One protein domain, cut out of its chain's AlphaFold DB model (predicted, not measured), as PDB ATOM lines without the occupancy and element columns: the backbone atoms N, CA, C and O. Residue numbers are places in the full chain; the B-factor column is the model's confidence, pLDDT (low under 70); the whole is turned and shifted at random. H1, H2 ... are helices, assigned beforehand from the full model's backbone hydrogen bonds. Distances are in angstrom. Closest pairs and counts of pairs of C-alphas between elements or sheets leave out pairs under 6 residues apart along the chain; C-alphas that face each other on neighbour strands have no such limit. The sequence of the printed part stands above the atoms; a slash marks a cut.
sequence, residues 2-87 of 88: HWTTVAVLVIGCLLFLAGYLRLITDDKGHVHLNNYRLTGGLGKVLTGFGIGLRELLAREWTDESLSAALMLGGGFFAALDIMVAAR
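Overview. This is residues 2 to 87 of the 88 residues of an uncharacterized protein of Simplicispira suum (UniProt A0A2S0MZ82). Three long helices follow each other in an open zigzag, with H2 in the middle; H1 meets one end of H2 to make a wide V, and the first part of H3 packs on the other end part of H2, about perpendicular to it. Residues 2 to 19 of H1 stick out as one arm, and residues 73 to 87, of which 73 to 85 belong to H3, as another. The printed part has 86 residues, with three named helices in the order H1, H2, H3 and no named strand, and its class is all helix. The whole is extended, with a radius of gyration of the C-alphas of 18.7 A and spans of 43 by 37 by 31 A.

Along the chain. H2, the longest helix, holds residues 33 to 57 and is 35.9 A from first to last C-alpha; C-alpha 33 is at (-11.628, 3.553, 78.827). H1, residues 2 to 24, is 33.5 A long and begins with C-alpha 2 at (-15.159, -35.957, 79.353). H3, residues 63 to 85, is 32.7 A long and ends with C-alpha 85 at (5.051, -0.086, 109.673).

Arrangement. H2 touches H3 with residues 48 to 56 alone, meeting residues 63 to 71 of H3; the closest C-alphas, of Gly 52 and Ser 65, are 3.7 A apart. Their lines are about perpendicular, at 74 degrees. H2 touches H1 with residues 33 to 39 alone, meeting residues 23 to 24 of H1; the closest C-alphas, of Ile 24 and Asn 35, are 5.2 A apart. These two run opposite ways at a steep tilt of 60 degrees. H1 and H3 are apart. In H1, H2 and H3 every O i to N i+4 pair is within hydrogen-bond range.

Size, cuts and confidence. The two C-alphas farthest apart, of Trp 3 and Arg 87, are 51.8 A from each other. Without the stretches that stand free, the body has 53 residues and spans 49 by 14 by 14 A. The printed part has no cut. The link from H1 to H2 is short, with 8 residues, and that from H2 to H3 is tight, with 5. The mean pLDDT of the printed part is 84.9, and residue 2 is under 70.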
ATOM      1  N   HIS A   2     -15.710 -37.135  80.060       65.94
ATOM      2  CA  HIS A   2     -15.159 -35.957  79.353       65.94
ATOM      3  C   HIS A   2     -16.078 -34.720  79.378       65.94
ATOM      4  O   HIS A   2     -15.601 -33.600  79.528       65.94
ATOM      5  N   TRP A   3     -17.396 -34.913  79.284       76.56
ATOM      6  CA  TRP A   3     -18.375 -33.819  79.200       76.56
ATOM      7  C   TRP A   3     -18.440 -32.936  80.450       76.56
ATOM      8  O   TRP A   3     -18.630 -31.731  80.338       76.56
ATOM      9  N   THR A   4     -18.227 -33.512  81.634       83.69
ATOM     10  CA  THR A   4     -18.194 -32.777  82.906       83.69
ATOM     11  C   THR A   4     -17.003 -31.827  82.977       83.69
ATOM     12  O   THR A   4     -17.160 -30.679  83.372       83.69
ATOM     13  N   THR A   5     -15.825 -32.267  82.532       87.44
ATOM     14  CA  THR A   5     -14.617 -31.431  82.500       87.44
ATOM     15  C   THR A   5     -14.760 -30.295  81.494       87.44
ATOM     16  O   THR A   5     -14.406 -29.159  81.795       87.44
ATOM     17  N   VAL A   6     -15.345 -30.579  80.325       89.12
ATOM     18  CA  VAL A   6     -15.652 -29.553  79.317       89.12
ATOM     19  C   VAL A   6     -16.658 -28.541  79.868       89.12
ATOM     20  O   VAL A   6     -16.435 -27.342  79.743       89.12
ATOM     21  N   ALA A   7     -17.720 -28.995  80.538       90.25
ATOM     22  CA  ALA A   7     -18.713 -28.107  81.141       90.25
ATOM     23  C   ALA A   7     -18.102 -27.195  82.218       90.25
ATOM     24  O   ALA A   7     -18.357 -25.994  82.218       90.25
ATOM     25  N   VAL A   8     -17.247 -27.736  83.094       91.81
ATOM     26  CA  VAL A   8     -16.541 -26.944  84.117       91.81
ATOM     27  C   VAL A   8     -15.619 -25.906  83.476       91.81
ATOM     28  O   VAL A   8     -15.595 -24.760  83.919       91.81
ATOM     29  N   LEU A   9     -14.906 -26.271  82.408       90.06
ATOM     30  CA  LEU A   9     -14.020 -25.353  81.695       90.06
ATOM     31  C   LEU A   9     -14.803 -24.218  81.022       90.06
ATOM     32  O   LEU A   9     -14.432 -23.055  81.153       90.06
ATOM     33  N   VAL A  10     -15.929 -24.536  80.378       93.62
ATOM     34  CA  VAL A  10     -16.815 -23.536  79.760       93.62
ATOM     35  C   VAL A  10     -17.395 -22.587  80.810       93.62
ATOM     36  O   VAL A  10     -17.345 -21.372  80.625       93.62
ATOM     37  N   ILE A  11     -17.892 -23.111  81.933       92.38
ATOM     38  CA  ILE A  11     -18.431 -22.289  83.028       92.38
ATOM     39  C   ILE A  11     -17.336 -21.395  83.623       92.38
ATOM     40  O   ILE A  11     -17.566 -20.206  83.834       92.38
ATOM     41  N   GLY A  12     -16.132 -21.932  83.836       88.50
ATOM     42  CA  GLY A  12     -14.982 -21.162  84.306       88.50
ATOM     43  C   GLY A  12     -14.624 -20.012  83.362       88.50
ATOM     44  O   GLY A  12     -14.456 -18.880  83.812       88.50
ATOM     45  N   CYS A  13     -14.588 -20.269  82.052       89.50
ATOM     46  CA  CYS A  13     -14.365 -19.235  81.042       89.50
ATOM     47  C   CYS A  13     -15.452 -18.151  81.060       89.50
ATOM     48  O   CYS A  13     -15.123 -16.967  80.996       89.50
ATOM     49  N   LEU A  14     -16.729 -18.528  81.181       91.00
ATOM     50  CA  LEU A  14     -17.840 -17.573  81.246       91.00
ATOM     51  C   LEU A  14     -17.763 -16.689  82.496       91.00
ATOM     52  O   LEU A  14     -17.947 -15.477  82.397       91.00
ATOM     53  N   LEU A  15     -17.448 -17.268  83.657       87.69
ATOM     54  CA  LEU A  15     -17.280 -16.523  84.908       87.69
ATOM     55  C   LEU A  15     -16.081 -15.575  84.852       87.69
ATOM     56  O   LEU A  15     -16.189 -14.423  85.270       87.69
ATOM     57  N   PHE A  16     -14.957 -16.034  84.297       84.88
ATOM     58  CA  PHE A  16     -13.776 -15.199  84.092       84.88
ATOM     59  C   PHE A  16     -14.086 -14.016  83.169       84.88
ATOM     60  O   PHE A  16     -13.766 -12.873  83.496       84.88
ATOM     61  N   LEU A  17     -14.770 -14.274  82.049       84.69
ATOM     62  CA  LEU A  17     -15.170 -13.237  81.102       84.69
ATOM     63  C   LEU A  17     -16.136 -12.233  81.742       84.69
ATOM     64  O   LEU A  17     -15.943 -11.031  81.590       84.69
ATOM     65  N   ALA A  18     -17.130 -12.706  82.497       83.00
ATOM     66  CA  ALA A  18     -18.072 -11.848  83.212       83.00
ATOM     67  C   ALA A  18     -17.372 -10.967  84.263       83.00
ATOM     68  O   ALA A  18     -17.666  -9.776  84.369       83.00
ATOM     69  N   GLY A  19     -16.414 -11.527  85.008       82.50
ATOM     70  CA  GLY A  19     -15.599 -10.780  85.967       82.50
ATOM     71  C   GLY A  19     -14.730  -9.714  85.299       82.50
ATOM     72  O   GLY A  19     -14.702  -8.572  85.755       82.50
ATOM     73  N   TYR A  20     -14.072 -10.055  84.186       80.62
ATOM     74  CA  TYR A  20     -13.281  -9.101  83.408       80.62
ATOM     75  C   TYR A  20     -14.145  -7.972  82.843       80.62
ATOM     76  O   TYR A  20     -13.773  -6.804  82.953       80.62
ATOM     77  N   LEU A  21     -15.321  -8.305  82.296       80.06
ATOM     78  CA  LEU A  21     -16.255  -7.320  81.756       80.06
ATOM     79  C   LEU A  21     -16.686  -6.332  82.844       80.06
ATOM     80  O   LEU A  21     -16.588  -5.130  82.639       80.06
ATOM     81  N   ARG A  22     -17.041  -6.838  84.033       82.25
ATOM     82  CA  ARG A  22     -17.398  -6.013  85.194       82.25
ATOM     83  C   ARG A  22     -16.270  -5.085  85.642       82.25
ATOM     84  O   ARG A  22     -16.544  -3.979  86.083       82.25
ATOM     85  N   LEU A  23     -15.015  -5.523  85.540       80.12
ATOM     86  CA  LEU A  23     -13.855  -4.710  85.910       80.12
ATOM     87  C   LEU A  23     -13.657  -3.517  84.956       80.12
ATOM     88  O   LEU A  23     -13.209  -2.446  85.375       80.12
ATOM     89  N   ILE A  24     -13.971  -3.704  83.669       83.88
ATOM     90  CA  ILE A  24     -13.802  -2.669  82.644       83.88
ATOM     91  C   ILE A  24     -15.053  -1.816  82.425       83.88
ATOM     92  O   ILE A  24     -14.925  -0.752  81.831       83.88
ATOM     93  N   THR A  25     -16.243  -2.243  82.855       81.25
ATOM     94  CA  THR A  25     -17.491  -1.475  82.708       81.25
ATOM     95  C   THR A  25     -17.800  -0.617  83.931       81.25
ATOM     96  O   THR A  25     -17.663  -1.072  85.059       81.25
ATOM     97  N   ASP A  26     -18.259   0.607  83.687       78.94
ATOM     98  CA  ASP A  26     -18.769   1.556  84.681       78.94
ATOM     99  C   ASP A  26     -20.214   1.215  85.114       78.94
ATOM    100  O   ASP A  26     -20.877   0.389  84.481       78.94
ATOM    101  N   ASP A  27     -20.743   1.902  86.130       80.38
ATOM    102  CA  ASP A  27     -22.090   1.705  86.702       80.38
ATOM    103  C   ASP A  27     -23.222   1.851  85.667       80.38
ATOM    104  O   ASP A  27     -24.321   1.320  85.833       80.38
ATOM    105  N   LYS A  28     -22.950   2.553  84.562       82.75
ATOM    106  CA  LYS A  28     -23.872   2.740  83.429       82.75
ATOM    107  C   LYS A  28     -23.767   1.642  82.362       82.75
ATOM    108  O   LYS A  28     -24.420   1.738  81.330       82.75
ATOM    109  N   GLY A  29     -22.926   0.628  82.569       79.06
ATOM    110  CA  GLY A  29     -22.669  -0.451  81.608       79.06
ATOM    111  C   GLY A  29     -21.762  -0.055  80.439       79.06
ATOM    112  O   GLY A  29     -21.633  -0.805  79.474       79.06
ATOM    113  N   HIS A  30     -21.130   1.119  80.497       84.75
ATOM    114  CA  HIS A  30     -20.208   1.593  79.465       84.75
ATOM    115  C   HIS A  30     -18.790   1.127  79.784       84.75
ATOM    116  O   HIS A  30     -18.378   1.161  80.940       84.75
ATOM    117  N   VAL A  31     -18.014   0.741  78.771       80.38
ATOM    118  CA  VAL A  31     -16.598   0.409  78.977       80.38
ATOM    119  C   VAL A  31     -15.846   1.667  79.408       80.38
ATOM    120  O   VAL A  31     -15.705   2.623  78.644       80.38
ATOM    121  N   HIS A  32     -15.347   1.662  80.639       85.25
ATOM    122  CA  HIS A  32     -14.519   2.716  81.184       85.25
ATOM    123  C   HIS A  32     -13.128   2.631  80.554       85.25
ATOM    124  O   HIS A  32     -12.320   1.755  80.871       85.25
ATOM    125  N   LEU A  33     -12.847   3.559  79.638       80.31
ATOM    126  CA  LEU A  33     -11.628   3.553  78.827       80.31
ATOM    127  C   LEU A  33     -10.351   3.549  79.683       80.31
ATOM    128  O   LEU A  33      -9.353   2.941  79.301       80.31
ATOM    129  N   ASN A  34     -10.388   4.186  80.857       81.62
ATOM    130  CA  ASN A  34      -9.274   4.169  81.797       81.62
ATOM    131  C   ASN A  34      -9.043   2.773  82.390       81.62
ATOM    132  O   ASN A  34      -7.913   2.297  82.372       81.62
ATOM    133  N   ASN A  35     -10.097   2.081  82.839       77.56
ATOM    134  CA  ASN A  35      -9.967   0.721  83.373       77.56
ATOM    135  C   ASN A  35      -9.521  -0.256  82.285       77.56
ATOM    136  O   ASN A  35      -8.658  -1.088  82.536       77.56
ATOM    137  N   TYR A  36     -10.040  -0.109  81.065       79.50
ATOM    138  CA  TYR A  36      -9.618  -0.909  79.917       79.50
ATOM    139  C   TYR A  36      -8.136  -0.694  79.554       79.50
ATOM    140  O   TYR A  36      -7.397  -1.645  79.297       79.50
ATOM    141  N   ARG A  37      -7.659   0.560  79.555       81.25
ATOM    142  CA  ARG A  37      -6.231   0.861  79.342       81.25
ATOM    143  C   ARG A  37      -5.369   0.350  80.488       81.25
ATOM    144  O   ARG A  37      -4.258  -0.108  80.238       81.25
ATOM    145  N   LEU A  38      -5.870   0.420  81.717       80.50
ATOM    146  CA  LEU A  38      -5.177  -0.048  82.907       80.50
ATOM    147  C   LEU A  38      -5.026  -1.571  82.896       80.50
ATOM    148  O   LEU A  38      -3.914  -2.046  83.090       80.50
ATOM    149  N   THR A  39      -6.074  -2.338  82.573       81.50
ATOM    150  CA  THR A  39      -5.970  -3.801  82.420       81.50
ATOM    151  C   THR A  39      -5.046  -4.193  81.272       81.50
ATOM    152  O   THR A  39      -4.217  -5.084  81.438       81.50
ATOM    153  N   GLY A  40      -5.119  -3.498  80.130       78.88
ATOM    154  CA  GLY A  40      -4.191  -3.707  79.016       78.88
ATOM    155  C   GLY A  40      -2.734  -3.373  79.369       78.88
ATOM    156  O   GLY A  40      -1.817  -4.095  78.978       78.88
ATOM    157  N   GLY A  41      -2.512  -2.305  80.139       81.12
ATOM    158  CA  GLY A  41      -1.199  -1.909  80.653       81.12
ATOM    159  C   GLY A  41      -0.642  -2.911  81.663       81.12
ATOM    160  O   GLY A  41       0.497  -3.342  81.519       81.12
ATOM    161  N   LEU A  42      -1.460  -3.349  82.624       81.88
ATOM    162  CA  LEU A  42      -1.129  -4.412  83.577       81.88
ATOM    163  C   LEU A  42      -0.766  -5.711  82.864       81.88
ATOM    164  O   LEU A  42       0.240  -6.325  83.201       81.88
ATOM    165  N   GLY A  43      -1.536  -6.101  81.845       82.88
ATOM    166  CA  GLY A  43      -1.234  -7.274  81.028       82.88
ATOM    167  C   GLY A  43       0.155  -7.189  80.399       82.88
ATOM    168  O   GLY A  43       0.948  -8.114  80.552       82.88
ATOM    169  N   LYS A  44       0.487  -6.052  79.771       80.88
ATOM    170  CA  LYS A  44       1.815  -5.823  79.180       80.88
ATOM    171  C   LYS A  44       2.943  -5.863  80.210       80.88
ATOM    172  O   LYS A  44       3.975  -6.482  79.956       80.88
ATOM    173  N   VAL A  45       2.745  -5.224  81.363       83.19
ATOM    174  CA  VAL A  45       3.725  -5.222  82.458       83.19
ATOM    175  C   VAL A  45       3.963  -6.643  82.965       83.19
ATOM    176  O   VAL A  45       5.111  -7.052  83.090       83.19
ATOM    177  N   LEU A  46       2.905  -7.428  83.188       83.94
ATOM    178  CA  LEU A  46       3.021  -8.818  83.636       83.94
ATOM    179  C   LEU A  46       3.715  -9.711  82.600       83.94
ATOM    180  O   LEU A  46       4.525 -10.556  82.977       83.94
ATOM    181  N   THR A  47       3.437  -9.527  81.306       85.94
ATOM    182  CA  THR A  47       4.111 -10.298  80.251       85.94
ATOM    183  C   THR A  47       5.597  -9.970  80.155       85.94
ATOM    184  O   THR A  47       6.401 -10.897  80.136       85.94
ATOM    185  N   GLY A  48       5.968  -8.683  80.159       84.81
ATOM    186  CA  GLY A  48       7.377  -8.272  80.134       84.81
ATOM    187  C   GLY A  48       8.113  -8.704  81.402       84.81
ATOM    188  O   GLY A  48       9.219  -9.224  81.340       84.81
ATOM    189  N   PHE A  49       7.456  -8.617  82.562       87.69
ATOM    190  CA  PHE A  49       8.002  -9.128  83.816       87.69
ATOM    191  C   PHE A  49       8.258 -10.641  83.768       87.69
ATOM    192  O   PHE A  49       9.298 -11.098  84.230       87.69
ATOM    193  N   GLY A  50       7.342 -11.424  83.187       86.62
ATOM    194  CA  GLY A  50       7.509 -12.868  83.017       86.62
ATOM    195  C   GLY A  50       8.650 -13.243  82.064       86.62
ATOM    196  O   GLY A  50       9.398 -14.178  82.353       86.62
ATOM    197  N   ILE A  51       8.808 -12.508  80.959       89.88
ATOM    198  CA  ILE A  51       9.934 -12.674  80.025       89.88
ATOM    199  C   ILE A  51      11.248 -12.326  80.733       89.88
ATOM    200  O   ILE A  51      12.133 -13.177  80.806       89.88
ATOM    201  N   GLY A  52      11.324 -11.152  81.362       86.69
ATOM    202  CA  GLY A  52      12.499 -10.717  82.112       86.69
ATOM    203  C   GLY A  52      12.875 -11.659  83.262       86.69
ATOM    204  O   GLY A  52      14.053 -11.914  83.481       86.69
ATOM    205  N   LEU A  53      11.904 -12.258  83.962       88.81
ATOM    206  CA  LEU A  53      12.156 -13.305  84.964       88.81
ATOM    207  C   LEU A  53      12.778 -14.558  84.347       88.81
ATOM    208  O   LEU A  53      13.696 -15.136  84.926       88.81
ATOM    209  N   ARG A  54      12.275 -14.994  83.187       90.00
ATOM    210  CA  ARG A  54      12.812 -16.159  82.478       90.00
ATOM    211  C   ARG A  54      14.255 -15.914  82.044       90.00
ATOM    212  O   ARG A  54      15.089 -16.795  82.222       90.00
ATOM    213  N   GLU A  55      14.539 -14.727  81.523       90.25
ATOM    214  CA  GLU A  55      15.881 -14.297  81.112       90.25
ATOM    215  C   GLU A  55      16.820 -14.175  82.321       90.25
ATOM    216  O   GLU A  55      17.928 -14.709  82.302       90.25
ATOM    217  N   LEU A  56      16.340 -13.619  83.439       88.75
ATOM    218  CA  LEU A  56      17.096 -13.539  84.690       88.75
ATOM    219  C   LEU A  56      17.456 -14.931  85.239       88.75
ATOM    220  O   LEU A  56      18.584 -15.149  85.685       88.75
ATOM    221  N   LEU A  57      16.527 -15.895  85.175       89.25
ATOM    222  CA  LEU A  57      16.776 -17.292  85.555       89.25
ATOM    223  C   LEU A  57      17.738 -17.998  84.590       89.25
ATOM    224  O   LEU A  57      18.547 -18.817  85.025       89.25
ATOM    225  N   ALA A  58      17.680 -17.658  83.302       92.62
ATOM    226  CA  ALA A  58      18.648 -18.092  82.296       92.62
ATOM    227  C   ALA A  58      20.007 -17.375  82.422       92.62
ATOM    228  O   ALA A  58      20.958 -17.739  81.730       92.62
ATOM    229  N   ARG A  59      20.126 -16.409  83.349       87.31
ATOM    230  CA  ARG A  59      21.315 -15.578  83.585       87.31
ATOM    231  C   ARG A  59      21.681 -14.697  82.384       87.31
ATOM    232  O   ARG A  59      22.839 -14.309  82.222       87.31
ATOM    233  N   GLU A  60      20.682 -14.373  81.571       88.75
ATOM    234  CA  GLU A  60      20.759 -13.434  80.462       88.75
ATOM    235  C   GLU A  60      20.455 -12.028  80.988       88.75
ATOM    236  O   GLU A  60      19.417 -11.794  81.602       88.75
ATOM    237  N   TRP A  61      21.384 -11.095  80.775       82.94
ATOM    238  CA  TRP A  61      21.267  -9.710  81.230       82.94
ATOM    239  C   TRP A  61      20.786  -8.826  80.080       82.94
ATOM    240  O   TRP A  61      21.574  -8.179  79.394       82.94
ATOM    241  N   THR A  62      19.481  -8.854  79.849       87.25
ATOM    242  CA  THR A  62      18.740  -7.997  78.913       87.25
ATOM    243  C   THR A  62      18.092  -6.818  79.649       87.25
ATOM    244  O   THR A  62      17.933  -6.847  80.874       87.25
ATOM    245  N   ASP A  63      17.633  -5.807  78.912       87.94
ATOM    246  CA  ASP A  63      16.851  -4.705  79.489       87.94
ATOM    247  C   ASP A  63      15.573  -5.205  80.190       87.94
ATOM    248  O   ASP A  63      15.202  -4.694  81.250       87.94
ATOM    249  N   GLU A  64      14.931  -6.256  79.662       84.62
ATOM    250  CA  GLU A  64      13.757  -6.865  80.294       84.62
ATOM    251  C   GLU A  64      14.124  -7.586  81.599       84.62
ATOM    252  O   GLU A  64      13.450  -7.388  82.613       84.62
ATOM    253  N   SER A  65      15.230  -8.332  81.641       83.31
ATOM    254  CA  SER A  65      15.715  -8.986  82.867       83.31
ATOM    255  C   SER A  65      16.102  -7.985  83.966       83.31
ATOM    256  O   SER A  65      15.787  -8.198  85.141       83.31
ATOM    257  N   LEU A  66      16.712  -6.852  83.594       87.62
ATOM    258  CA  LEU A  66      17.053  -5.766  84.511       87.62
ATOM    259  C   LEU A  66      15.791  -5.087  85.039       87.62
ATOM    260  O   LEU A  66      15.678  -4.842  86.241       87.62
ATOM    261  N   SER A  67      14.814  -4.841  84.165       85.94
ATOM    262  CA  SER A  67      13.512  -4.305  84.564       85.94
ATOM    263  C   SER A  67      12.786  -5.241  85.541       85.94
ATOM    264  O   SER A  67      12.268  -4.785  86.562       85.94
ATOM    265  N   ALA A  68      12.833  -6.557  85.308       84.94
ATOM    266  CA  ALA A  68      12.244  -7.553  86.194       84.94
ATOM    267  C   ALA A  68      12.970  -7.620  87.546       84.94
ATOM    268  O   ALA A  68      12.324  -7.659  88.594       84.94
ATOM    269  N   ALA A  69      14.304  -7.557  87.551       86.12
ATOM    270  CA  ALA A  69      15.092  -7.494  88.780       86.12
ATOM    271  C   ALA A  69      14.767  -6.238  89.609       86.12
ATOM    272  O   ALA A  69      14.594  -6.331  90.826       86.12
ATOM    273  N   LEU A  70      14.611  -5.078  88.961       88.50
ATOM    274  CA  LEU A  70      14.200  -3.832  89.616       88.50
ATOM    275  C   LEU A  70      12.785  -3.926  90.197       88.50
ATOM    276  O   LEU A  70      12.562  -3.488  91.324       88.50
ATOM    277  N   MET A  71      11.840  -4.532  89.472       87.62
ATOM    278  CA  MET A  71      10.483  -4.756  89.977       87.62
ATOM    279  C   MET A  71      10.469  -5.689  91.198       87.62
ATOM    280  O   MET A  71       9.772  -5.402  92.172       87.62
ATOM    281  N   LEU A  72      11.269  -6.762  91.192       86.81
ATOM    282  CA  LEU A  72      11.427  -7.654  92.347       86.81
ATOM    283  C   LEU A  72      12.050  -6.931  93.548       86.81
ATOM    284  O   LEU A  72      11.539  -7.036  94.662       86.81
ATOM    285  N   GLY A  73      13.124  -6.171  93.321       87.50
ATOM    286  CA  GLY A  73      13.797  -5.402  94.368       87.50
ATOM    287  C   GLY A  73      12.894  -4.329  94.983       87.50
ATOM    288  O   GLY A  73      12.797  -4.229  96.206       87.50
ATOM    289  N   GLY A  74      12.178  -3.572  94.149       87.50
ATOM    290  CA  GLY A  74      11.217  -2.563  94.599       87.50
ATOM    291  C   GLY A  74      10.047  -3.170  95.375       87.50
ATOM    292  O   GLY A  74       9.691  -2.668  96.441       87.50
ATOM    293  N   GLY A  75       9.489  -4.286  94.894       85.31
ATOM    294  CA  GLY A  75       8.431  -5.017  95.595       85.31
ATOM    295  C   GLY A  75       8.878  -5.548  96.959       85.31
ATOM    296  O   GLY A  75       8.147  -5.419  97.941       85.31
ATOM    297  N   PHE A  76      10.100  -6.082  97.049       87.12
ATOM    298  CA  PHE A  76      10.683  -6.530  98.313       87.12
ATOM    299  C   PHE A  76      10.844  -5.376  99.311       87.12
ATOM    300  O   PHE A  76      10.480  -5.515 100.478       87.12
ATOM    301  N   PHE A  77      11.335  -4.222  98.854       88.81
ATOM    302  CA  PHE A  77      11.511  -3.049  99.710       88.81
ATOM    303  C   PHE A  77      10.173  -2.488 100.209       88.81
ATOM    304  O   PHE A  77      10.037  -2.182 101.391       88.81
ATOM    305  N   ALA A  78       9.159  -2.423  99.343       85.38
ATOM    306  CA  ALA A  78       7.813  -2.013  99.734       85.38
ATOM    307  C   ALA A  78       7.194  -2.974 100.764       85.38
ATOM    308  O   ALA A  78       6.592  -2.538 101.743       85.38
ATOM    309  N   ALA A  79       7.375  -4.286 100.584       83.00
ATOM    310  CA  ALA A  79       6.917  -5.279 101.552       83.00
ATOM    311  C   ALA A  79       7.632  -5.132 102.905       83.00
ATOM    312  O   ALA A  79       6.990  -5.234 103.950       83.00
ATOM    313  N   LEU A  80       8.940  -4.853 102.892       89.12
ATOM    314  CA  LEU A  80       9.715  -4.578 104.099       89.12
ATOM    315  C   LEU A  80       9.179  -3.343 104.835       89.12
ATOM    316  O   LEU A  80       8.970  -3.409 106.045       89.12
ATOM    317  N   ASP A  81       8.918  -2.249 104.117       89.38
ATOM    318  CA  ASP A  81       8.377  -1.013 104.692       89.38
ATOM    319  C   ASP A  81       7.010  -1.250 105.355       89.38
ATOM    320  O   ASP A  81       6.814  -0.895 106.518       89.38
ATOM    321  N   ILE A  82       6.110  -1.980 104.686       87.69
ATOM    322  CA  ILE A  82       4.804  -2.368 105.245       87.69
ATOM    323  C   ILE A  82       4.970  -3.234 106.501       87.69
ATOM    324  O   ILE A  82       4.281  -3.013 107.496       87.69
ATOM    325  N   MET A  83       5.881  -4.212 106.493       86.50
ATOM    326  CA  MET A  83       6.135  -5.063 107.664       86.50
ATOM    327  C   MET A  83       6.711  -4.273 108.844       86.50
ATOM    328  O   MET A  83       6.379  -4.556 109.996       86.50
ATOM    329  N   VAL A  84       7.572  -3.289 108.571       88.75
ATOM    330  CA  VAL A  84       8.126  -2.391 109.590       88.75
ATOM    331  C   VAL A  84       7.040  -1.466 110.137       88.75
ATOM    332  O   VAL A  84       6.959  -1.290 111.352       88.75
ATOM    333  N   ALA A  85       6.181  -0.919 109.275       84.00
ATOM    334  CA  ALA A  85       5.051  -0.086 109.673       84.00
ATOM    335  C   ALA A  85       4.029  -0.865 110.516       84.00
ATOM    336  O   ALA A  85       3.551  -0.347 111.516       84.00
ATOM    337  N   ALA A  86       3.755  -2.128 110.177       78.25
ATOM    338  CA  ALA A  86       2.831  -2.994 110.914       78.25
ATOM    339  C   ALA A  86       3.353  -3.452 112.292       78.25
ATOM    340  O   ALA A  86       2.598  -4.030 113.072       78.25
ATOM    341  N   ARG A  87       4.645  -3.240 112.589       75.69
ATOM    342  CA  ARG A  87       5.265  -3.538 113.893       75.69
ATOM    343  C   ARG A  87       5.326  -2.340 114.849       75.69
ATOM    344  O   ARG A  87       5.785  -2.534 115.976       75.69
TER     345      ARG A  87